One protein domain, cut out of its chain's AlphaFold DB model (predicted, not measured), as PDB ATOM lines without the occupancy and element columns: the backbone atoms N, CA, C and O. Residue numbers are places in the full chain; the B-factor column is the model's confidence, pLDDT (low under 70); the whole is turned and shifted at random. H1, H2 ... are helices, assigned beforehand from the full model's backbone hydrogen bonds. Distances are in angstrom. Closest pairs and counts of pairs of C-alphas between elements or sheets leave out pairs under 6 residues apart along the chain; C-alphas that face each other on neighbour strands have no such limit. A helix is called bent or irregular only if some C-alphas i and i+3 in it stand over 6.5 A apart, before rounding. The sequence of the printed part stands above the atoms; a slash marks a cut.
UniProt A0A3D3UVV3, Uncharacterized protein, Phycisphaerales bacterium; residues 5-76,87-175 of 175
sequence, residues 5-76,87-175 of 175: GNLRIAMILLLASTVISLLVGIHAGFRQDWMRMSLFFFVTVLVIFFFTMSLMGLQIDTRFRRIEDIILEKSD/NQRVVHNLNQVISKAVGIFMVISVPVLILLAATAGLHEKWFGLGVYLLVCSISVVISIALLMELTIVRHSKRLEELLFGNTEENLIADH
ATOM      1  N   GLY A   5      -5.457  26.036  30.737       65.44
ATOM      2  CA  GLY A   5      -6.053  27.241  30.156       65.44
ATOM      3  C   GLY A   5      -5.249  27.796  28.977       65.44
ATOM      4  O   GLY A   5      -5.811  28.028  27.908       65.44
ATOM      5  N   ASN A   6      -3.926  27.903  29.120       74.38
ATOM      6  CA  ASN A   6      -3.036  28.412  28.071       74.38
ATOM      7  C   ASN A   6      -3.034  27.509  26.835       74.38
ATOM      8  O   ASN A   6      -3.018  27.998  25.708       74.38
ATOM      9  N   LEU A   7      -3.119  26.189  27.034       69.94
ATOM     10  CA  LEU A   7      -3.206  25.226  25.937       69.94
ATOM     11  C   LEU A   7      -4.507  25.385  25.128       69.94
ATOM     12  O   LEU A   7      -4.480  25.356  23.900       69.94
ATOM     13  N   ARG A   8      -5.644  25.596  25.804       75.00
ATOM     14  CA  ARG A   8      -6.942  25.829  25.143       75.00
ATOM     15  C   ARG A   8      -6.945  27.129  24.349       75.00
ATOM     16  O   ARG A   8      -7.391  27.138  23.207       75.00
ATOM     17  N   ILE A   9      -6.414  28.204  24.929       81.62
ATOM     18  CA  ILE A   9      -6.299  29.503  24.252       81.62
ATOM     19  C   ILE A   9      -5.400  29.374  23.017       81.62
ATOM     20  O   ILE A   9      -5.779  29.828  21.939       81.62
ATOM     21  N   ALA A  10      -4.260  28.689  23.138       75.31
ATOM     22  CA  ALA A  10      -3.366  28.436  22.011       75.31
ATOM     23  C   ALA A  10      -4.057  27.637  20.893       75.31
ATOM     24  O   ALA A  10      -3.929  27.987  19.724       75.31
ATOM     25  N   MET A  11      -4.838  26.609  21.242       75.44
ATOM     26  CA  MET A  11      -5.618  25.830  20.276       75.44
ATOM     27  C   MET A  11      -6.677  26.668  19.554       75.44
ATOM     28  O   MET A  11      -6.814  26.555  18.338       75.44
ATOM     29  N   ILE A  12      -7.403  27.524  20.276       83.06
ATOM     30  CA  ILE A  12      -8.411  28.415  19.684       83.06
ATOM     31  C   ILE A  12      -7.745  29.419  18.737       83.06
ATOM     32  O   ILE A  12      -8.219  29.613  17.620       83.06
ATOM     33  N   LEU A  13      -6.626  30.019  19.150       82.25
ATOM     34  CA  LEU A  13      -5.856  30.946  18.317       82.25
ATOM     35  C   LEU A  13      -5.309  30.265  17.057       82.25
ATOM     36  O   LEU A  13      -5.386  30.838  15.971       82.25
ATOM     37  N   LEU A  14      -4.809  29.032  17.179       80.62
ATOM     38  CA  LEU A  14      -4.383  28.211  16.042       80.62
ATOM     39  C   LEU A  14      -5.539  27.961  15.071       80.62
ATOM     40  O   LEU A  14      -5.374  28.153  13.866       80.62
ATOM     41  N   LEU A  15      -6.718  27.592  15.577       81.44
ATOM     42  CA  LEU A  15      -7.896  27.343  14.749       81.44
ATOM     43  C   LEU A  15      -8.350  28.617  14.019       81.44
ATOM     44  O   LEU A  15      -8.565  28.594  12.810       81.44
ATOM     45  N   ALA A  16      -8.431  29.745  14.729       84.25
ATOM     46  CA  ALA A  16      -8.789  31.035  14.144       84.25
ATOM     47  C   ALA A  16      -7.787  31.465  13.057       84.25
ATOM     48  O   ALA A  16      -8.188  31.847  11.960       84.25
ATOM     49  N   SER A  17      -6.485  31.324  13.326       83.62
ATOM     50  CA  SER A  17      -5.412  31.592  12.357       83.62
ATOM     51  C   SER A  17      -5.515  30.705  11.109       83.62
ATOM     52  O   SER A  17      -5.315  31.174   9.986       83.62
ATOM     53  N   THR A  18      -5.903  29.439  11.287       83.38
ATOM     54  CA  THR A  18      -6.124  28.478  10.193       83.38
ATOM     55  C   THR A  18      -7.270  28.926   9.291       83.38
ATOM     56  O   THR A  18      -7.122  28.949   8.071       83.38
ATOM     57  N   VAL A  19      -8.398  29.337   9.880       86.44
ATOM     58  CA  VAL A  19      -9.561  29.832   9.129       86.44
ATOM     59  C   VAL A  19      -9.204  31.099   8.352       86.44
ATOM     60  O   VAL A  19      -9.521  31.197   7.168       86.44
ATOM     61  N   ILE A  20      -8.494  32.044   8.978       86.00
ATOM     62  CA  ILE A  20      -8.032  33.266   8.307       86.00
ATOM     63  C   ILE A  20      -7.103  32.915   7.138       86.00
ATOM     64  O   ILE A  20      -7.310  33.398   6.029       86.00
ATOM     65  N   SER A  21      -6.119  32.039   7.357       84.44
ATOM     66  CA  SER A  21      -5.171  31.613   6.318       84.44
ATOM     67  C   SER A  21      -5.877  30.940   5.139       84.44
ATOM     68  O   SER A  21      -5.567  31.244   3.987       84.44
ATOM     69  N   LEU A  22      -6.875  30.095   5.409       86.50
ATOM     70  CA  LEU A  22      -7.691  29.452   4.381       86.50
ATOM     71  C   LEU A  22      -8.484  30.484   3.564       86.50
ATOM     72  O   LEU A  22      -8.459  30.439   2.336       86.50
ATOM     73  N   LEU A  23      -9.147  31.440   4.223       88.50
ATOM     74  CA  LEU A  23      -9.900  32.502   3.548       88.50
ATOM     75  C   LEU A  23      -8.993  33.383   2.679       88.50
ATOM     76  O   LEU A  23      -9.350  33.705   1.545       88.50
ATOM     77  N   VAL A  24      -7.802  33.729   3.175       86.12
ATOM     78  CA  VAL A  24      -6.802  34.487   2.408       86.12
ATOM     79  C   VAL A  24      -6.303  33.673   1.208       86.12
ATOM     80  O   VAL A  24      -6.180  34.226   0.115       86.12
ATOM     81  N   GLY A  25      -6.080  32.366   1.374       82.75
ATOM     82  CA  GLY A  25      -5.711  31.458   0.287       82.75
ATOM     83  C   GLY A  25      -6.784  31.353  -0.799       82.75
ATOM     84  O   GLY A  25      -6.469  31.460  -1.983       82.75
ATOM     85  N   ILE A  26      -8.056  31.225  -0.411       86.94
ATOM     86  CA  ILE A  26      -9.201  31.208  -1.337       86.94
ATOM     87  C   ILE A  26      -9.297  32.537  -2.097       86.94
ATOM     88  O   ILE A  26      -9.417  32.551  -3.322       86.94
ATOM     89  N   HIS A  27      -9.189  33.666  -1.391       88.06
ATOM     90  CA  HIS A  27      -9.213  34.989  -2.012       88.06
ATOM     91  C   HIS A  27      -8.031  35.212  -2.973       88.06
ATOM     92  O   HIS A  27      -8.208  35.815  -4.032       88.06
ATOM     93  N   ALA A  28      -6.839  34.693  -2.659       83.94
ATOM     94  CA  ALA A  28      -5.704  34.701  -3.582       83.94
ATOM     95  C   ALA A  28      -5.979  33.868  -4.847       83.94
ATOM     96  O   ALA A  28      -5.654  34.310  -5.950       83.94
ATOM     97  N   GLY A  29      -6.654  32.723  -4.703       81.75
ATOM     98  CA  GLY A  29      -7.101  31.899  -5.829       81.75
ATOM     99  C   GLY A  29      -8.048  32.643  -6.775       81.75
ATOM    100  O   GLY A  29      -7.864  32.595  -7.990       81.75
ATOM    101  N   PHE A  30      -8.994  33.424  -6.241       88.06
ATOM    102  CA  PHE A  30      -9.869  34.277  -7.061       88.06
ATOM    103  C   PHE A  30      -9.111  35.354  -7.848       88.06
ATOM    104  O   PHE A  30      -9.569  35.774  -8.906       88.06
ATOM    105  N   ARG A  31      -7.938  35.782  -7.364       89.06
ATOM    106  CA  ARG A  31      -7.050  36.723  -8.065       89.06
ATOM    107  C   ARG A  31      -6.053  36.039  -9.005       89.06
ATOM    108  O   ARG A  31      -5.167  36.718  -9.512       89.06
ATOM    109  N   GLN A  32      -6.180  34.726  -9.222       84.19
ATOM    110  CA  GLN A  32      -5.249  33.908 -10.013       84.19
ATOM    111  C   GLN A  32      -3.795  33.958  -9.500       84.19
ATOM    112  O   GLN A  32      -2.859  33.648 -10.235       84.19
ATOM    113  N   ASP A  33      -3.586  34.305  -8.226       85.06
ATOM    114  CA  ASP A  33      -2.269  34.275  -7.586       85.06
ATOM    115  C   ASP A  33      -2.018  32.871  -7.015       85.06
ATOM    116  O   ASP A  33      -2.181  32.593  -5.820       85.06
ATOM    117  N   TRP A  34      -1.663  31.956  -7.920       82.69
ATOM    118  CA  TRP A  34      -1.438  30.538  -7.630       82.69
ATOM    119  C   TRP A  34      -0.332  30.313  -6.594       82.69
ATOM    120  O   TRP A  34      -0.412  29.381  -5.790       82.69
ATOM    121  N   MET A  35       0.675  31.193  -6.558       83.44
ATOM    122  CA  MET A  35       1.748  31.153  -5.565       83.44
ATOM    123  C   MET A  35       1.179  31.364  -4.164       83.44
ATOM    124  O   MET A  35       1.336  30.498  -3.303       83.44
ATOM    125  N   ARG A  36       0.503  32.495  -3.929       81.00
ATOM    126  CA  ARG A  36      -0.062  32.792  -2.607       81.00
ATOM    127  C   ARG A  36      -1.080  31.741  -2.204       81.00
ATOM    128  O   ARG A  36      -1.034  31.274  -1.070       81.00
ATOM    129  N   MET A  37      -1.940  31.326  -3.132       85.62
ATOM    130  CA  MET A  37      -2.913  30.262  -2.899       85.62
ATOM    131  C   MET A  37      -2.217  28.991  -2.390       85.62
ATOM    132  O   MET A  37      -2.517  28.538  -1.287       85.62
ATOM    133  N   SER A  38      -1.245  28.453  -3.134       82.94
ATOM    134  CA  SER A  38      -0.535  27.221  -2.753       82.94
ATOM    135  C   SER A  38       0.158  27.322  -1.390       82.94
ATOM    136  O   SER A  38       0.075  26.392  -0.588       82.94
ATOM    137  N   LEU A  39       0.767  28.470  -1.085       85.00
ATOM    138  CA  LEU A  39       1.471  28.700   0.172       85.00
ATOM    139  C   LEU A  39       0.500  28.767   1.361       85.00
ATOM    140  O   LEU A  39       0.723  28.103   2.373       85.00
ATOM    141  N   PHE A  40      -0.617  29.489   1.230       86.25
ATOM    142  CA  PHE A  40      -1.648  29.545   2.269       86.25
ATOM    143  C   PHE A  40      -2.328  28.193   2.489       86.25
ATOM    144  O   PHE A  40      -2.522  27.793   3.639       86.25
ATOM    145  N   PHE A  41      -2.646  27.453   1.422       86.50
ATOM    146  CA  PHE A  41      -3.198  26.101   1.541       86.50
ATOM    147  C   PHE A  41      -2.219  25.157   2.243       86.50
ATOM    148  O   PHE A  41      -2.615  24.452   3.169       86.50
ATOM    149  N   PHE A  42      -0.939  25.187   1.871       87.31
ATOM    150  CA  PHE A  42       0.084  24.358   2.504       87.31
ATOM    151  C   PHE A  42       0.238  24.659   4.000       87.31
ATOM    152  O   PHE A  42       0.216  23.741   4.818       87.31
ATOM    153  N   VAL A  43       0.332  25.939   4.376       85.88
ATOM    154  CA  VAL A  43       0.409  26.352   5.787       85.88
ATOM    155  C   VAL A  43      -0.842  25.918   6.551       85.88
ATOM    156  O   VAL A  43      -0.732  25.392   7.655       85.88
ATOM    157  N   THR A  44      -2.025  26.064   5.954       86.81
ATOM    158  CA  THR A  44      -3.292  25.624   6.557       86.81
ATOM    159  C   THR A  44      -3.273  24.118   6.834       86.81
ATOM    160  O   THR A  44      -3.587  23.690   7.944       86.81
ATOM    161  N   VAL A  45      -2.842  23.309   5.859       89.00
ATOM    162  CA  VAL A  45      -2.710  21.853   6.017       89.00
ATOM    163  C   VAL A  45      -1.697  21.504   7.108       89.00
ATOM    164  O   VAL A  45      -1.994  20.657   7.950       89.00
ATOM    165  N   LEU A  46      -0.542  22.178   7.154       86.62
ATOM    166  CA  LEU A  46       0.441  21.982   8.222       86.62
ATOM    167  C   LEU A  46      -0.156  22.267   9.602       86.62
ATOM    168  O   LEU A  46       0.017  21.463  10.515       86.62
ATOM    169  N   VAL A  47      -0.878  23.377   9.766       85.38
ATOM    170  CA  VAL A  47      -1.481  23.733  11.057       85.38
ATOM    171  C   VAL A  47      -2.531  22.705  11.483       85.38
ATOM    172  O   VAL A  47      -2.509  22.261  12.631       85.38
ATOM    173  N   ILE A  48      -3.401  22.266  10.567       86.81
ATOM    174  CA  ILE A  48      -4.388  21.206  10.838       86.81
ATOM    175  C   ILE A  48      -3.687  19.902  11.238       86.81
ATOM    176  O   ILE A  48      -4.118  19.224  12.176       86.81
ATOM    177  N   PHE A  49      -2.590  19.562  10.563       86.31
ATOM    178  CA  PHE A  49      -1.791  18.388  10.886       86.31
ATOM    179  C   PHE A  49      -1.202  18.484  12.301       86.31
ATOM    180  O   PHE A  49      -1.439  17.596  13.119       86.31
ATOM    181  N   PHE A  50      -0.534  19.588  12.646       83.19
ATOM    182  CA  PHE A  50      -0.020  19.823  14.002       83.19
ATOM    183  C   PHE A  50      -1.118  19.771  15.066       83.19
ATOM    184  O   PHE A  50      -0.918  19.190  16.136       83.19
ATOM    185  N   PHE A  51      -2.282  20.351  14.777       82.38
ATOM    186  CA  PHE A  51      -3.431  20.338  15.673       82.38
ATOM    187  C   PHE A  51      -3.922  18.910  15.934       82.38
ATOM    188  O   PHE A  51      -4.053  18.497  17.087       82.38
ATOM    189  N   THR A  52      -4.111  18.126  14.872       84.44
ATOM    190  CA  THR A  52      -4.568  16.732  14.956       84.44
ATOM    191  C   THR A  52      -3.565  15.862  15.713       84.44
ATOM    192  O   THR A  52      -3.949  15.117  16.614       84.44
ATOM    193  N   MET A  53      -2.269  16.006  15.420       82.31
ATOM    194  CA  MET A  53      -1.211  15.252  16.099       82.31
ATOM    195  C   MET A  53      -1.094  15.636  17.580       82.31
ATOM    196  O   MET A  53      -0.899  14.767  18.428       82.31
ATOM    197  N   SER A  54      -1.295  16.914  17.920       78.62
ATOM    198  CA  SER A  54      -1.338  17.373  19.315       78.62
ATOM    199  C   SER A  54      -2.536  16.790  20.071       78.62
ATOM    200  O   SER A  54      -2.392  16.353  21.213       78.62
ATOM    201  N   LEU A  55      -3.714  16.737  19.437       81.94
ATOM    202  CA  LEU A  55      -4.900  16.097  20.011       81.94
ATOM    203  C   LEU A  55      -4.694  14.597  20.225       81.94
ATOM    204  O   LEU A  55      -5.029  14.094  21.297       81.94
ATOM    205  N   MET A  56      -4.110  13.892  19.252       81.12
ATOM    206  CA  MET A  56      -3.753  12.480  19.408       81.12
ATOM    207  C   MET A  56      -2.777  12.279  20.569       81.12
ATOM    208  O   MET A  56      -3.020  11.425  21.418       81.12
ATOM    209  N   GLY A  57      -1.731  13.105  20.673       75.31
ATOM    210  CA  GLY A  57      -0.790  13.055  21.794       75.31
ATOM    211  C   GLY A  57      -1.470  13.243  23.155       75.31
ATOM    212  O   GLY A  57      -1.203  12.489  24.089       75.31
ATOM    213  N   LEU A  58      -2.411  14.186  23.263       78.19
ATOM    214  CA  LEU A  58      -3.197  14.396  24.486       78.19
ATOM    215  C   LEU A  58      -4.125  13.222  24.802       78.19
ATOM    216  O   LEU A  58      -4.278  12.863  25.972       78.19
ATOM    217  N   GLN A  59      -4.761  12.625  23.790       79.19
ATOM    218  CA  GLN A  59      -5.593  11.437  23.980       79.19
ATOM    219  C   GLN A  59      -4.757  10.254  24.469       79.19
ATOM    220  O   GLN A  59      -5.183   9.572  25.400       79.19
ATOM    221  N   ILE A  60      -3.570  10.047  23.893       77.38
ATOM    222  CA  ILE A  60      -2.617   9.021  24.320       77.38
ATOM    223  C   ILE A  60      -2.216   9.254  25.783       77.38
ATOM    224  O   ILE A  60      -2.406   8.357  26.601       77.38
ATOM    225  N   ASP A  61      -1.771  10.462  26.150       73.81
ATOM    226  CA  ASP A  61      -1.395  10.798  27.535       73.81
ATOM    227  C   ASP A  61      -2.570  10.584  28.510       73.81
ATOM    228  O   ASP A  61      -2.420   9.970  29.564       73.81
ATOM    229  N   THR A  62      -3.783  10.998  28.133       76.31
ATOM    230  CA  THR A  62      -4.987  10.808  28.964       76.31
ATOM    231  C   THR A  62      -5.333   9.327  29.149       76.31
ATOM    232  O   THR A  62      -5.741   8.920  30.236       76.31
ATOM    233  N   ARG A  63      -5.188   8.508  28.097       76.19
ATOM    234  CA  ARG A  63      -5.416   7.059  28.170       76.19
ATOM    235  C   ARG A  63      -4.387   6.392  29.073       76.19
ATOM    236  O   ARG A  63      -4.792   5.614  29.929       76.19
ATOM    237  N   PHE A  64      -3.108   6.734  28.932       73.69
ATOM    238  CA  PHE A  64      -2.053   6.196  29.788       73.69
ATOM    239  C   PHE A  64      -2.252   6.573  31.254       73.69
ATOM    240  O   PHE A  64      -2.187   5.690  32.101       73.69
ATOM    241  N   ARG A  65      -2.590   7.832  31.555       73.19
ATOM    242  CA  ARG A  65      -2.899   8.253  32.931       73.19
ATOM    243  C   ARG A  65      -4.078   7.503  33.525       73.19
ATOM    244  O   ARG A  65      -3.997   7.072  34.656       73.19
ATOM    245  N   ARG A  66      -5.149   7.284  32.756       75.75
ATOM    246  CA  ARG A  66      -6.289   6.501  33.248       75.75
ATOM    247  C   ARG A  66      -5.886   5.064  33.591       75.75
ATOM    248  O   ARG A  66      -6.406   4.515  34.549       75.75
ATOM    249  N   ILE A  67      -5.003   4.447  32.804       74.44
ATOM    250  CA  ILE A  67      -4.506   3.098  33.107       74.44
ATOM    251  C   ILE A  67      -3.626   3.130  34.367       74.44
ATOM    252  O   ILE A  67      -3.783   2.266  35.220       74.44
ATOM    253  N   GLU A  68      -2.758   4.134  34.508       71.56
ATOM    254  CA  GLU A  68      -1.947   4.356  35.714       71.56
ATOM    255  C   GLU A  68      -2.826   4.555  36.962       71.56
ATOM    256  O   GLU A  68      -2.611   3.878  37.961       71.56
ATOM    257  N   ASP A  69      -3.870   5.382  36.875       74.62
ATOM    258  CA  ASP A  69      -4.829   5.621  37.960       74.62
ATOM    259  C   ASP A  69      -5.568   4.329  38.355       74.62
ATOM    260  O   ASP A  69      -5.680   4.039  39.538       74.62
ATOM    261  N   ILE A  70      -6.003   3.506  37.389       76.00
ATOM    262  CA  ILE A  70      -6.657   2.210  37.665       76.00
ATOM    263  C   ILE A  70      -5.697   1.231  38.358       76.00
ATOM    264  O   ILE A  70      -6.115   0.468  39.227       76.00
ATOM    265  N   ILE A  71      -4.418   1.212  37.965       67.75
ATOM    266  CA  ILE A  71      -3.403   0.352  38.596       67.75
ATOM    267  C   ILE A  71      -3.135   0.813  40.035       67.75
ATOM    268  O   ILE A  71      -3.083  -0.024  40.933       67.75
ATOM    269  N   LEU A  72      -3.011   2.124  40.257       65.94
ATOM    270  CA  LEU A  72      -2.781   2.710  41.580       65.94
ATOM    271  C   LEU A  72      -3.991   2.541  42.507       65.94
ATOM    272  O   LEU A  72      -3.816   2.160  43.655       65.94
ATOM    273  N   GLU A  73      -5.211   2.746  42.006       67.50
ATOM    274  CA  GLU A  73      -6.459   2.552  42.762       67.50
ATOM    275  C   GLU A  73      -6.667   1.081  43.155       67.50
ATOM    276  O   GLU A  73      -7.200   0.783  44.220       67.50
ATOM    277  N   LYS A  74      -6.200   0.135  42.330       63.66
ATOM    278  CA  LYS A  74      -6.220  -1.297  42.661       63.66
ATOM    279  C   LYS A  74      -5.110  -1.704  43.643       63.66
ATOM    280  O   LYS A  74      -5.187  -2.783  44.226       63.66
ATOM    281  N   SER A  75      -4.091  -0.865  43.814       57.97
ATOM    282  CA  SER A  75      -2.922  -1.078  44.670       57.97
ATOM    283  C   SER A  75      -3.038  -0.232  45.941       57.97
ATOM    284  O   SER A  75      -2.217   0.645  46.194       57.97
ATOM    285  N   ASP A  76      -4.067  -0.486  46.750       50.25
ATOM    286  CA  ASP A  76      -4.410   0.283  47.960       50.25
ATOM    287  C   ASP A  76      -3.445   0.053  49.154       50.25
ATOM    288  O   ASP A  76      -3.832   0.059  50.321       50.25
ATOM    289  N   ASN A  87      21.151   3.298  34.878       46.12
ATOM    290  CA  ASN A  87      21.183   3.096  33.420       46.12
ATOM    291  C   ASN A  87      19.940   3.648  32.702       46.12
ATOM    292  O   ASN A  87      20.010   4.100  31.558       46.12
ATOM    293  N   GLN A  88      18.799   3.676  33.384       50.03
ATOM    294  CA  GLN A  88      17.537   4.181  32.849       50.03
ATOM    295  C   GLN A  88      17.506   5.712  32.828       50.03
ATOM    296  O   GLN A  88      16.931   6.309  31.920       50.03
ATOM    297  N   ARG A  89      18.204   6.354  33.774       56.25
ATOM    298  CA  ARG A  89      18.347   7.814  33.846       56.25
ATOM    299  C   ARG A  89      19.102   8.367  32.630       56.25
ATOM    300  O   ARG A  89      18.720   9.410  32.108       56.25
ATOM    301  N   VAL A  90      20.106   7.645  32.122       58.19
ATOM    302  CA  VAL A  90      20.857   8.025  30.910       58.19
ATOM    303  C   VAL A  90      19.972   7.945  29.664       58.19
ATOM    304  O   VAL A  90      19.903   8.916  28.916       58.19
ATOM    305  N   VAL A  91      19.230   6.848  29.476       56.62
ATOM    306  CA  VAL A  91      18.298   6.676  28.341       56.62
ATOM    307  C   VAL A  91      17.136   7.673  28.411       56.62
ATOM    308  O   VAL A  91      16.723   8.225  27.392       56.62
ATOM    309  N   HIS A  92      16.632   7.963  29.612       60.09
ATOM    310  CA  HIS A  92      15.591   8.965  29.827       60.09
ATOM    311  C   HIS A  92      16.076  10.379  29.495       60.09
ATOM    312  O   HIS A  92      15.380  11.124  28.803       60.09
ATOM    313  N   ASN A  93      17.292  10.726  29.927       63.28
ATOM    314  CA  ASN A  93      17.925  12.000  29.604       63.28
ATOM    315  C   ASN A  93      18.195  12.120  28.100       63.28
ATOM    316  O   ASN A  93      17.915  13.166  27.522       63.28
ATOM    317  N   LEU A  94      18.655  11.050  27.442       67.69
ATOM    318  CA  LEU A  94      18.878  11.029  25.994       67.69
ATOM    319  C   LEU A  94      17.572  11.229  25.216       67.69
ATOM    320  O   LEU A  94      17.502  12.125  24.380       67.69
ATOM    321  N   ASN A  95      16.503  10.497  25.549       68.06
ATOM    322  CA  ASN A  95      15.186  10.694  24.928       68.06
ATOM    323  C   ASN A  95      14.630  12.106  25.178       68.06
ATOM    324  O   ASN A  95      13.981  12.701  24.311       68.06
ATOM    325  N   GLN A  96      14.894  12.682  26.352       70.62
ATOM    326  CA  GLN A  96      14.489  14.049  26.668       70.62
ATOM    327  C   GLN A  96      15.299  15.098  25.888       70.62
ATOM    328  O   GLN A  96      14.741  16.117  25.483       70.62
ATOM    329  N   VAL A  97      16.588  14.860  25.646       75.88
ATOM    330  CA  VAL A  97      17.425  15.728  24.806       75.88
ATOM    331  C   VAL A  97      17.010  15.613  23.340       75.88
ATOM    332  O   VAL A  97      16.816  16.643  22.700       75.88
ATOM    333  N   ILE A  98      16.786  14.397  22.829       75.50
ATOM    334  CA  ILE A  98      16.354  14.162  21.443       75.50
ATOM    335  C   ILE A  98      15.002  14.831  21.185       75.50
ATOM    336  O   ILE A  98      14.875  15.593  20.233       75.50
ATOM    337  N   SER A  99      14.006  14.632  22.053       76.38
ATOM    338  CA  SER A  99      12.690  15.272  21.887       76.38
ATOM    339  C   SER A  99      12.766  16.804  21.894       76.38
ATOM    340  O   SER A  99      12.123  17.456  21.072       76.38
ATOM    341  N   LYS A 100      13.598  17.399  22.761       79.50
ATOM    342  CA  LYS A 100      13.849  18.849  22.753       79.50
ATOM    343  C   LYS A 100      14.550  19.301  21.475       79.50
ATOM    344  O   LYS A 100      14.147  20.308  20.903       79.50
ATOM    345  N   ALA A 101      15.566  18.570  21.022       81.19
ATOM    346  CA  ALA A 101      16.313  18.893  19.812       81.19
ATOM    347  C   ALA A 101      15.418  18.837  18.566       81.19
ATOM    348  O   ALA A 101      15.427  19.775  17.776       81.19
ATOM    349  N   VAL A 102      14.587  17.797  18.436       83.12
ATOM    350  CA  VAL A 102      13.601  17.665  17.350       83.12
ATOM    351  C   VAL A 102      12.569  18.793  17.410       83.12
ATOM    352  O   VAL A 102      12.262  19.399  16.386       83.12
ATOM    353  N   GLY A 103      12.086  19.144  18.606       80.00
ATOM    354  CA  GLY A 103      11.179  20.279  18.794       80.00
ATOM    355  C   GLY A 103      11.794  21.615  18.361       80.00
ATOM    356  O   GLY A 103      11.184  22.351  17.589       80.00
ATOM    357  N   ILE A 104      13.022  21.914  18.798       84.12
ATOM    358  CA  ILE A 104      13.758  23.129  18.403       84.12
ATOM    359  C   ILE A 104      14.001  23.138  16.891       84.12
ATOM    360  O   ILE A 104      13.774  24.155  16.235       84.12
ATOM    361  N   PHE A 105      14.412  21.999  16.329       86.62
ATOM    362  CA  PHE A 105      14.624  21.850  14.897       86.62
ATOM    363  C   PHE A 105      13.347  22.153  14.111       86.62
ATOM    364  O   PHE A 105      13.412  22.934  13.166       86.62
ATOM    365  N   MET A 106      12.180  21.631  14.507       85.06
ATOM    366  CA  MET A 106      10.908  21.963  13.849       85.06
ATOM    367  C   MET A 106      10.571  23.453  13.944       85.06
ATOM    368  O   MET A 106      10.194  24.057  12.942       85.06
ATOM    369  N   VAL A 107      10.724  24.056  15.128       86.19
ATOM    370  CA  VAL A 107      10.378  25.469  15.362       86.19
ATOM    371  C   VAL A 107      11.221  26.412  14.502       86.19
ATOM    372  O   VAL A 107      10.723  27.453  14.088       86.19
ATOM    373  N   ILE A 108      12.471  26.051  14.202       88.81
ATOM    374  CA  ILE A 108      13.371  26.872  13.381       88.81
ATOM    375  C   ILE A 108      13.254  26.519  11.892       88.81
ATOM    376  O   ILE A 108      13.148  27.410  11.051       88.81
ATOM    377  N   SER A 109      13.261  25.231  11.545       88.69
ATOM    378  CA  SER A 109      13.305  24.782  10.147       88.69
ATOM    379  C   SER A 109      12.022  25.091   9.380       88.69
ATOM    380  O   SER A 109      12.100  25.500   8.223       88.69
ATOM    381  N   VAL A 110      10.846  24.960  10.006       88.50
ATOM    382  CA  VAL A 110       9.559  25.183   9.329       88.50
ATOM    383  C   VAL A 110       9.403  26.643   8.873       88.50
ATOM    384  O   VAL A 110       9.167  26.849   7.682       88.50
ATOM    385  N   PRO A 111       9.602  27.672   9.727       89.12
ATOM    386  CA  PRO A 111       9.558  29.064   9.280       89.12
ATOM    387  C   PRO A 111      10.598  29.387   8.206       89.12
ATOM    388  O   PRO A 111      10.280  30.083   7.246       89.12
ATOM    389  N   VAL A 112      11.820  28.858   8.334       91.62
ATOM    390  CA  VAL A 112      12.885  29.079   7.344       91.62
ATOM    391  C   VAL A 112      12.490  28.502   5.984       91.62
ATOM    392  O   VAL A 112      12.612  29.189   4.975       91.62
ATOM    393  N   LEU A 113      11.960  27.278   5.939       90.69
ATOM    394  CA  LEU A 113      11.521  26.653   4.690       90.69
ATOM    395  C   LEU A 113      10.311  27.363   4.078       90.69
ATOM    396  O   LEU A 113      10.260  27.519   2.862       90.69
ATOM    397  N   ILE A 114       9.376  27.855   4.896       89.25
ATOM    398  CA  ILE A 114       8.250  28.674   4.420       89.25
ATOM    399  C   ILE A 114       8.750  30.002   3.831       89.25
ATOM    400  O   ILE A 114       8.271  30.421   2.779       89.25
ATOM    401  N   LEU A 115       9.736  30.654   4.455       91.44
ATOM    402  CA  LEU A 115      10.352  31.880   3.930       91.44
ATOM    403  C   LEU A 115      11.107  31.625   2.618       91.44
ATOM    404  O   LEU A 115      10.994  32.407   1.671       91.44
ATOM    405  N   LEU A 116      11.842  30.516   2.519       90.19
ATOM    406  CA  LEU A 116      12.511  30.107   1.281       90.19
ATOM    407  C   LEU A 116      11.503  29.774   0.175       90.19
ATOM    408  O   LEU A 116      11.688  30.177  -0.972       90.19
ATOM    409  N   ALA A 117      10.397  29.114   0.518       88.06
ATOM    410  CA  ALA A 117       9.290  28.870  -0.399       88.06
ATOM    411  C   ALA A 117       8.677  30.195  -0.888       88.06
ATOM    412  O   ALA A 117       8.528  30.395  -2.092       88.06
ATOM    413  N   ALA A 118       8.407  31.139   0.019       88.19
ATOM    414  CA  ALA A 118       7.866  32.451  -0.327       88.19
ATOM    415  C   ALA A 118       8.804  33.240  -1.252       88.19
ATOM    416  O   ALA A 118       8.360  33.781  -2.262       88.19
ATOM    417  N   THR A 119      10.106  33.273  -0.955       90.50
ATOM    418  CA  THR A 119      11.094  33.955  -1.809       90.50
ATOM    419  C   THR A 119      11.234  33.276  -3.172       90.50
ATOM    420  O   THR A 119      11.261  33.965  -4.189       90.50
ATOM    421  N   ALA A 120      11.247  31.940  -3.235       86.75
ATOM    422  CA  ALA A 120      11.253  31.208  -4.501       86.75
ATOM    423  C   ALA A 120      10.009  31.505  -5.347       86.75
ATOM    424  O   ALA A 120      10.127  31.709  -6.554       86.75
ATOM    425  N   GLY A 121       8.840  31.584  -4.709       84.50
ATOM    426  CA  GLY A 121       7.600  31.980  -5.359       84.50
ATOM    427  C   GLY A 121       7.655  33.407  -5.916       84.50
ATOM    428  O   GLY A 121       7.283  33.617  -7.066       84.50
ATOM    429  N   LEU A 122       8.175  34.374  -5.145       87.88
ATOM    430  CA  LEU A 122       8.311  35.772  -5.586       87.88
ATOM    431  C   LEU A 122       9.250  35.928  -6.790       87.88
ATOM    432  O   LEU A 122       9.080  36.843  -7.586       87.88
ATOM    433  N   HIS A 123      10.228  35.033  -6.927       89.00
ATOM    434  CA  HIS A 123      11.120  34.966  -8.084       89.00
ATOM    435  C   HIS A 123      10.575  34.095  -9.230       89.00
ATOM    436  O   HIS A 123      11.345  33.737 -10.120       89.00
ATOM    437  N   GLU A 124       9.296  33.704  -9.191       84.88
ATOM    438  CA  GLU A 124       8.631  32.837 -10.181       84.88
ATOM    439  C   GLU A 124       9.325  31.474 -10.381       84.88
ATOM    440  O   GLU A 124       9.145  30.778 -11.381       84.88
ATOM    441  N   LYS A 125      10.115  31.036  -9.393       88.06
ATOM    442  CA  LYS A 125      10.794  29.735  -9.396       88.06
ATOM    443  C   LYS A 125       9.853  28.666  -8.852       88.06
ATOM    444  O   LYS A 125      10.061  28.143  -7.756       88.06
ATOM    445  N   TRP A 126       8.840  28.305  -9.637       83.31
ATOM    446  CA  TRP A 126       7.801  27.329  -9.268       83.31
ATOM    447  C   TRP A 126       8.362  25.972  -8.827       83.31
ATOM    448  O   TRP A 126       7.887  25.384  -7.857       83.31
ATOM    449  N   PHE A 127       9.422  25.500  -9.490       84.81
ATOM    450  CA  PHE A 127      10.108  24.269  -9.093       84.81
ATOM    451  C   PHE A 127      10.765  24.400  -7.710       84.81
ATOM    452  O   PHE A 127      10.614  23.522  -6.866       84.81
ATOM    453  N   GLY A 128      11.436  25.526  -7.447       85.25
ATOM    454  CA  GLY A 128      12.050  25.806  -6.147       85.25
ATOM    455  C   GLY A 128      11.014  25.901  -5.027       85.25
ATOM    456  O   GLY A 128      11.200  25.292  -3.978       85.25
ATOM    457  N   LEU A 129       9.892  26.585  -5.279       85.88
ATOM    458  CA  LEU A 129       8.742  26.638  -4.370       85.88
ATOM    459  C   LEU A 129       8.287  25.221  -3.987       85.88
ATOM    460  O   LEU A 129       8.226  24.897  -2.803       85.88
ATOM    461  N   GLY A 130       8.035  24.363  -4.981       83.25
ATOM    462  CA  GLY A 130       7.607  22.982  -4.753       83.25
ATOM    463  C   GLY A 130       8.612  22.167  -3.936       83.25
ATOM    464  O   GLY A 130       8.218  21.480  -2.996       83.25
ATOM    465  N   VAL A 131       9.910  22.286  -4.234       90.00
ATOM    466  CA  VAL A 131      10.973  21.586  -3.495       90.00
ATOM    467  C   VAL A 131      11.029  22.031  -2.032       90.00
ATOM    468  O   VAL A 131      11.064  21.177  -1.148       90.00
ATOM    469  N   TYR A 132      10.986  23.336  -1.745       90.50
ATOM    470  CA  TYR A 132      11.020  23.823  -0.360       90.50
ATOM    471  C   TYR A 132       9.790  23.382   0.440       90.50
ATOM    472  O   TYR A 132       9.929  22.961   1.591       90.50
ATOM    473  N   LEU A 133       8.600  23.410  -0.170       89.06
ATOM    474  CA  LEU A 133       7.372  22.916   0.462       89.06
ATOM    475  C   LEU A 133       7.430  21.399   0.702       89.06
ATOM    476  O   LEU A 133       7.054  20.932   1.777       89.06
ATOM    477  N   LEU A 134       7.959  20.623  -0.248       89.12
ATOM    478  CA  LEU A 134       8.124  19.176  -0.104       89.12
ATOM    479  C   LEU A 134       9.100  18.826   1.028       89.12
ATOM    480  O   LEU A 134       8.771  18.017   1.895       89.12
ATOM    481  N   VAL A 135      10.271  19.469   1.069       90.69
ATOM    482  CA  VAL A 135      11.263  19.289   2.144       90.69
ATOM    483  C   VAL A 135      10.676  19.694   3.500       90.69
ATOM    484  O   VAL A 135      10.900  19.016   4.506       90.69
ATOM    485  N   CYS A 136       9.861  20.751   3.536       91.75
ATOM    486  CA  CYS A 136       9.137  21.156   4.737       91.75
ATOM    487  C   CYS A 136       8.153  20.072   5.191       91.75
ATOM    488  O   CYS A 136       8.178  19.666   6.348       91.75
ATOM    489  N   SER A 137       7.348  19.532   4.277       89.31
ATOM    490  CA  SER A 137       6.392  18.471   4.597       89.31
ATOM    491  C   SER A 137       7.083  17.214   5.127       89.31
ATOM    492  O   SER A 137       6.718  16.716   6.191       89.31
ATOM    493  N   ILE A 138       8.128  16.742   4.442       90.06
ATOM    494  CA  ILE A 138       8.874  15.542   4.841       90.06
ATOM    495  C   ILE A 138       9.522  15.740   6.215       90.06
ATOM    496  O   ILE A 138       9.383  14.885   7.089       90.06
ATOM    497  N   SER A 139      10.191  16.875   6.439       89.06
ATOM    498  CA  SER A 139      10.842  17.152   7.726       89.06
ATOM    499  C   SER A 139       9.833  17.239   8.872       89.06
ATOM    500  O   SER A 139      10.107  16.730   9.964       89.06
ATOM    501  N   VAL A 140       8.643  17.795   8.618       88.12
ATOM    502  CA  VAL A 140       7.551  17.839   9.594       88.12
ATOM    503  C   VAL A 140       7.044  16.435   9.918       88.12
ATOM    504  O   VAL A 140       6.979  16.065  11.089       88.12
ATOM    505  N   VAL A 141       6.733  15.624   8.905       87.50
ATOM    506  CA  VAL A 141       6.220  14.259   9.103       87.50
ATOM    507  C   VAL A 141       7.214  13.402   9.889       87.50
ATOM    508  O   VAL A 141       6.823  12.774  10.873       87.50
ATOM    509  N   ILE A 142       8.498  13.428   9.518       88.00
ATOM    510  CA  ILE A 142       9.548  12.659  10.203       88.00
ATOM    511  C   ILE A 142       9.685  13.106  11.660       88.00
ATOM    512  O   ILE A 142       9.714  12.277  12.566       88.00
ATOM    513  N   SER A 143       9.731  14.416  11.905       87.00
ATOM    514  CA  SER A 143       9.915  14.947  13.257       87.00
ATOM    515  C   SER A 143       8.745  14.594  14.177       87.00
ATOM    516  O   SER A 143       8.966  14.212  15.326       87.00
ATOM    517  N   ILE A 144       7.500  14.664  13.686       84.50
ATOM    518  CA  ILE A 144       6.341  14.267  14.493       84.50
ATOM    519  C   ILE A 144       6.328  12.754  14.729       84.50
ATOM    520  O   ILE A 144       6.041  12.337  15.850       84.50
ATOM    521  N   ALA A 145       6.666  11.936  13.727       84.00
ATOM    522  CA  ALA A 145       6.757  10.487  13.899       84.00
ATOM    523  C   ALA A 145       7.762  10.118  15.005       84.00
ATOM    524  O   ALA A 145       7.410   9.384  15.927       84.00
ATOM    525  N   LEU A 146       8.956  10.724  14.984       84.88
ATOM    526  CA  LEU A 146       9.971  10.544  16.026       84.88
ATOM    527  C   LEU A 146       9.471  10.995  17.405       84.88
ATOM    528  O   LEU A 146       9.674  10.303  18.402       84.88
ATOM    529  N   LEU A 147       8.790  12.143  17.491       82.25
ATOM    530  CA  LEU A 147       8.229  12.628  18.756       82.25
ATOM    531  C   LEU A 147       7.139  11.698  19.306       82.25
ATOM    532  O   LEU A 147       7.103  11.455  20.516       82.25
ATOM    533  N   MET A 148       6.263  11.171  18.448       79.50
ATOM    534  CA  MET A 148       5.236  10.212  18.851       79.50
ATOM    535  C   MET A 148       5.846   8.895  19.317       79.50
ATOM    536  O   MET A 148       5.470   8.410  20.381       79.50
ATOM    537  N   GLU A 149       6.813   8.350  18.582       81.81
ATOM    538  CA  GLU A 149       7.509   7.118  18.957       81.81
ATOM    539  C   GLU A 149       8.180   7.260  20.330       81.81
ATOM    540  O   GLU A 149       7.932   6.459  21.233       81.81
ATOM    541  N   LEU A 150       8.939   8.341  20.543       80.75
ATOM    542  CA  LEU A 150       9.567   8.631  21.835       80.75
ATOM    543  C   LEU A 150       8.540   8.758  22.966       80.75
ATOM    544  O   LEU A 150       8.800   8.327  24.091       80.75
ATOM    545  N   THR A 151       7.377   9.343  22.677       75.38
ATOM    546  CA  THR A 151       6.281   9.492  23.642       75.38
ATOM    547  C   THR A 151       5.684   8.133  24.005       75.38
ATOM    548  O   THR A 151       5.552   7.825  25.189       75.38
ATOM    549  N   ILE A 152       5.399   7.283  23.014       76.88
ATOM    550  CA  ILE A 152       4.869   5.928  23.216       76.88
ATOM    551  C   ILE A 152       5.861   5.076  24.013       76.88
ATOM    552  O   ILE A 152       5.470   4.475  25.010       76.88
ATOM    553  N   VAL A 153       7.148   5.079  23.649       75.75
ATOM    554  CA  VAL A 153       8.193   4.333  24.373       75.75
ATOM    555  C   VAL A 153       8.287   4.791  25.829       75.75
ATOM    556  O   VAL A 153       8.417   3.967  26.733       75.75
ATOM    557  N   ARG A 154       8.193   6.102  26.083       73.88
ATOM    558  CA  ARG A 154       8.232   6.654  27.445       73.88
ATOM    559  C   ARG A 154       7.039   6.200  28.282       73.88
ATOM    560  O   ARG A 154       7.230   5.804  29.428       73.88
ATOM    561  N   HIS A 155       5.833   6.257  27.722       70.12
ATOM    562  CA  HIS A 155       4.625   5.824  28.422       70.12
ATOM    563  C   HIS A 155       4.581   4.307  28.626       70.12
ATOM    564  O   HIS A 155       4.224   3.863  29.712       70.12
ATOM    565  N   SER A 156       5.007   3.522  27.632       74.25
ATOM    566  CA  SER A 156       5.094   2.062  27.731       74.25
ATOM    567  C   SER A 156       6.037   1.630  28.849       74.25
ATOM    568  O   SER A 156       5.654   0.805  29.668       74.25
ATOM    569  N   LYS A 157       7.237   2.222  28.934       71.31
ATOM    570  CA  LYS A 157       8.200   1.901  30.000       71.31
ATOM    571  C   LYS A 157       7.679   2.249  31.391       71.31
ATOM    572  O   LYS A 157       7.846   1.467  32.313       71.31
ATOM    573  N   ARG A 158       7.008   3.398  31.538       68.75
ATOM    574  CA  ARG A 158       6.382   3.782  32.813       68.75
ATOM    575  C   ARG A 158       5.287   2.793  33.222       68.75
ATOM    576  O   ARG A 158       5.162   2.472  34.395       68.75
ATOM    577  N   LEU A 159       4.506   2.307  32.259       69.62
ATOM    578  CA  LEU A 159       3.494   1.287  32.512       69.62
ATOM    579  C   LEU A 159       4.124  -0.052  32.928       69.62
ATOM    580  O   LEU A 159       3.629  -0.712  33.834       69.62
ATOM    581  N   GLU A 160       5.217  -0.437  32.272       71.44
ATOM    582  CA  GLU A 160       5.982  -1.652  32.561       71.44
ATOM    583  C   GLU A 160       6.584  -1.616  33.975       71.44
ATOM    584  O   GLU A 160       6.422  -2.570  34.729       71.44
ATOM    585  N   GLU A 161       7.171  -0.486  34.384       71.12
ATOM    586  CA  GLU A 161       7.661  -0.267  35.755       71.12
ATOM    587  C   GLU A 161       6.551  -0.439  36.802       71.12
ATOM    588  O   GLU A 161       6.756  -1.113  37.810       71.12
ATOM    589  N   LEU A 162       5.360   0.113  36.550       63.94
ATOM    590  CA  LEU A 162       4.213  -0.013  37.456       63.94
ATOM    591  C   LEU A 162       3.666  -1.447  37.545       63.94
ATOM    592  O   LEU A 162       3.182  -1.850  38.599       63.94
ATOM    593  N   LEU A 163       3.719  -2.217  36.455       64.38
ATOM    594  CA  LEU A 163       3.210  -3.592  36.410       64.38
ATOM    595  C   LEU A 163       4.193  -4.600  37.026       64.38
ATOM    596  O   LEU A 163       3.791  -5.446  37.825       64.38
ATOM    597  N   PHE A 164       5.478  -4.517  36.672       63.56
ATOM    598  CA  PHE A 164       6.484  -5.496  37.094       63.56
ATOM    599  C   PHE A 164       7.141  -5.157  38.431       63.56
ATOM    600  O   PHE A 164       7.446  -6.079  39.188       63.56
ATOM    601  N   GLY A 165       7.250  -3.872  38.795       56.50
ATOM    602  CA  GLY A 165       7.667  -3.477  40.146       56.50
ATOM    603  C   GLY A 165       6.734  -4.028  41.233       56.50
ATOM    604  O   GLY A 165       7.181  -4.367  42.323       56.50
ATOM    605  N   ASN A 166       5.453  -4.230  40.902       51.81
ATOM    606  CA  ASN A 166       4.455  -4.810  41.804       51.81
ATOM    607  C   ASN A 166       4.552  -6.347  41.927       51.81
ATOM    608  O   ASN A 166       3.978  -6.941  42.837       51.81
ATOM    609  N   THR A 167       5.244  -7.020  41.003       49.00
ATOM    610  CA  THR A 167       5.342  -8.491  40.986       49.00
ATOM    611  C   THR A 167       6.559  -8.982  41.778       49.00
ATOM    612  O   THR A 167       6.456  -9.979  42.488       49.00
ATOM    613  N   GLU A 168       7.687  -8.265  41.722       49.91
ATOM    614  CA  GLU A 168       8.886  -8.615  42.501       49.91
ATOM    615  C   GLU A 168       8.718  -8.359  44.009       49.91
ATOM    616  O   GLU A 168       9.172  -9.176  44.806       49.91
ATOM    617  N   GLU A 169       8.017  -7.299  44.433       45.38
ATOM    618  CA  GLU A 169       7.778  -7.058  45.869       45.38
ATOM    619  C   GLU A 169       6.837  -8.093  46.508       45.38
ATOM    620  O   GLU A 169       7.051  -8.482  47.657       45.38
ATOM    621  N   ASN A 170       5.848  -8.604  45.768       45.72
ATOM    622  CA  ASN A 170       4.948  -9.648  46.272       45.72
ATOM    623  C   ASN A 170       5.640 -11.013  46.425       45.72
ATOM    624  O   ASN A 170       5.272 -11.785  47.301       45.72
ATOM    625  N   LEU A 171       6.675 -11.298  45.628       48.03
ATOM    626  CA  LEU A 171       7.480 -12.520  45.758       48.03
ATOM    627  C   LEU A 171       8.445 -12.491  46.956       48.03
ATOM    628  O   LEU A 171       8.878 -13.548  47.405       48.03
ATOM    629  N   ILE A 172       8.782 -11.304  47.471       49.56
ATOM    630  CA  ILE A 172       9.669 -11.133  48.636       49.56
ATOM    631  C   ILE A 172       8.867 -11.074  49.947       49.56
ATOM    632  O   ILE A 172       9.386 -11.454  50.989       49.56
ATOM    633  N   ALA A 173       7.611 -10.619  49.917       48.75
ATOM    634  CA  ALA A 173       6.756 -10.555  51.107       48.75
ATOM    635  C   ALA A 173       6.185 -11.920  51.550       48.75
ATOM    636  O   ALA A 173       5.755 -12.047  52.695       48.75
ATOM    637  N   ASP A 174       6.189 -12.919  50.663       44.88
ATOM    638  CA  ASP A 174       5.666 -14.274  50.907       44.88
ATOM    639  C   ASP A 174       6.757 -15.292  51.311       44.88
ATOM    640  O   ASP A 174       6.480 -16.491  51.409       44.88
ATOM    641  N   HIS A 175       7.997 -14.834  51.540       43.50
ATOM    642  CA  HIS A 175       9.152 -15.679  51.858       43.50
ATOM    643  C   HIS A 175       9.826 -15.314  53.184       43.50
ATOM    644  O   HIS A 175      10.330 -16.265  53.833       43.50
TER     645      HIS A 175
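Overview. This is residues 5 to 76 and 87 to 175 of the 175 residues of an uncharacterized protein of Phycisphaerales bacterium (UniProt A0A3D3UVV3). Two long helical hairpins, H1 with H2 and H3 with H4, stand side by side with their tight turns at the same end of a long rod. H2 and H4 run side by side in the middle, while H1 and H3 lie on the outside, and the last residues of H4, 167 to 173, stick out at the end far from the turns. The printed part has 161 residues with four named helices, in the order H1, H2, H3, H4, and no named strand; the class is all helix. The whole is loose, with a radius of gyration of the C-alphas of 22.1 A, and spans 80 by 30 by 20 A.

Arrangement. H1, residues 5 to 30, and H2, residues 34 to 74, form a helical hairpin, running opposite ways at a shallow tilt of 24 degrees. They touch, H2 with its residues 34 to 51 alone; the closest C-alphas are those of Gly 25 and Met 37, 4.4 A apart. H3, residues 87 to 122, and H4, residues 126 to 173, form the other helical hairpin, running opposite ways at a shallow tilt of 16 degrees; they touch, the closest C-alphas being those of Ala 117 and Leu 129, 4.6 A apart. H2 and H4 touch and run the same way at a shallow tilt of 2 degrees, with the C-alphas of Phe 64 and His 155 closest at 6.8 A. H2 and H3 only just touch, with 3 pairs of C-alphas within 8 A, through residues 35 to 39 and 117 to 121 alone; the closest C-alphas are those of Met 35 and Gly 121, 5.9 A apart. H2, H3 and H4 form an up and down bundle, each helix running against the one before it in the chain. H1 is apart from H3 and H4. In H1 and H2 every O i to N i+4 pair is within hydrogen-bond range; in H3 it is 30 of 32 and in H4 40 of 44.

Along the chain. H1 begins at C-alpha 5, (-6.053, 27.241, 30.156), and is 38.1 A long from first to last C-alpha. H2 measures 59.7 A and H3 52.5 A. H3 is neither bent nor irregular, but only just: C-alphas 107 and 110 are 6.1 A apart. H4, the longest helix with 48 residues, measures 71.3 A, from C-alpha 126 at (7.801, 27.329, -9.268) to C-alpha 173 at (6.756, -10.555, 51.107).

Size, cuts and confidence. The two C-alphas farthest apart are those of Arg 31 and His 175, 81.2 A. Residues 77 to 86 are not printed, and C-alphas 76 and 87 are 29.6 A apart across this cut. Residues 5 to 10, in H1, and 167 to 175, of which 167 to 173 belong to H4, stand free. The mean pLDDT of the printed part is 77.8, with 33 residues under 70, among them 71 to 76, 87 to 95 and 162 to 175.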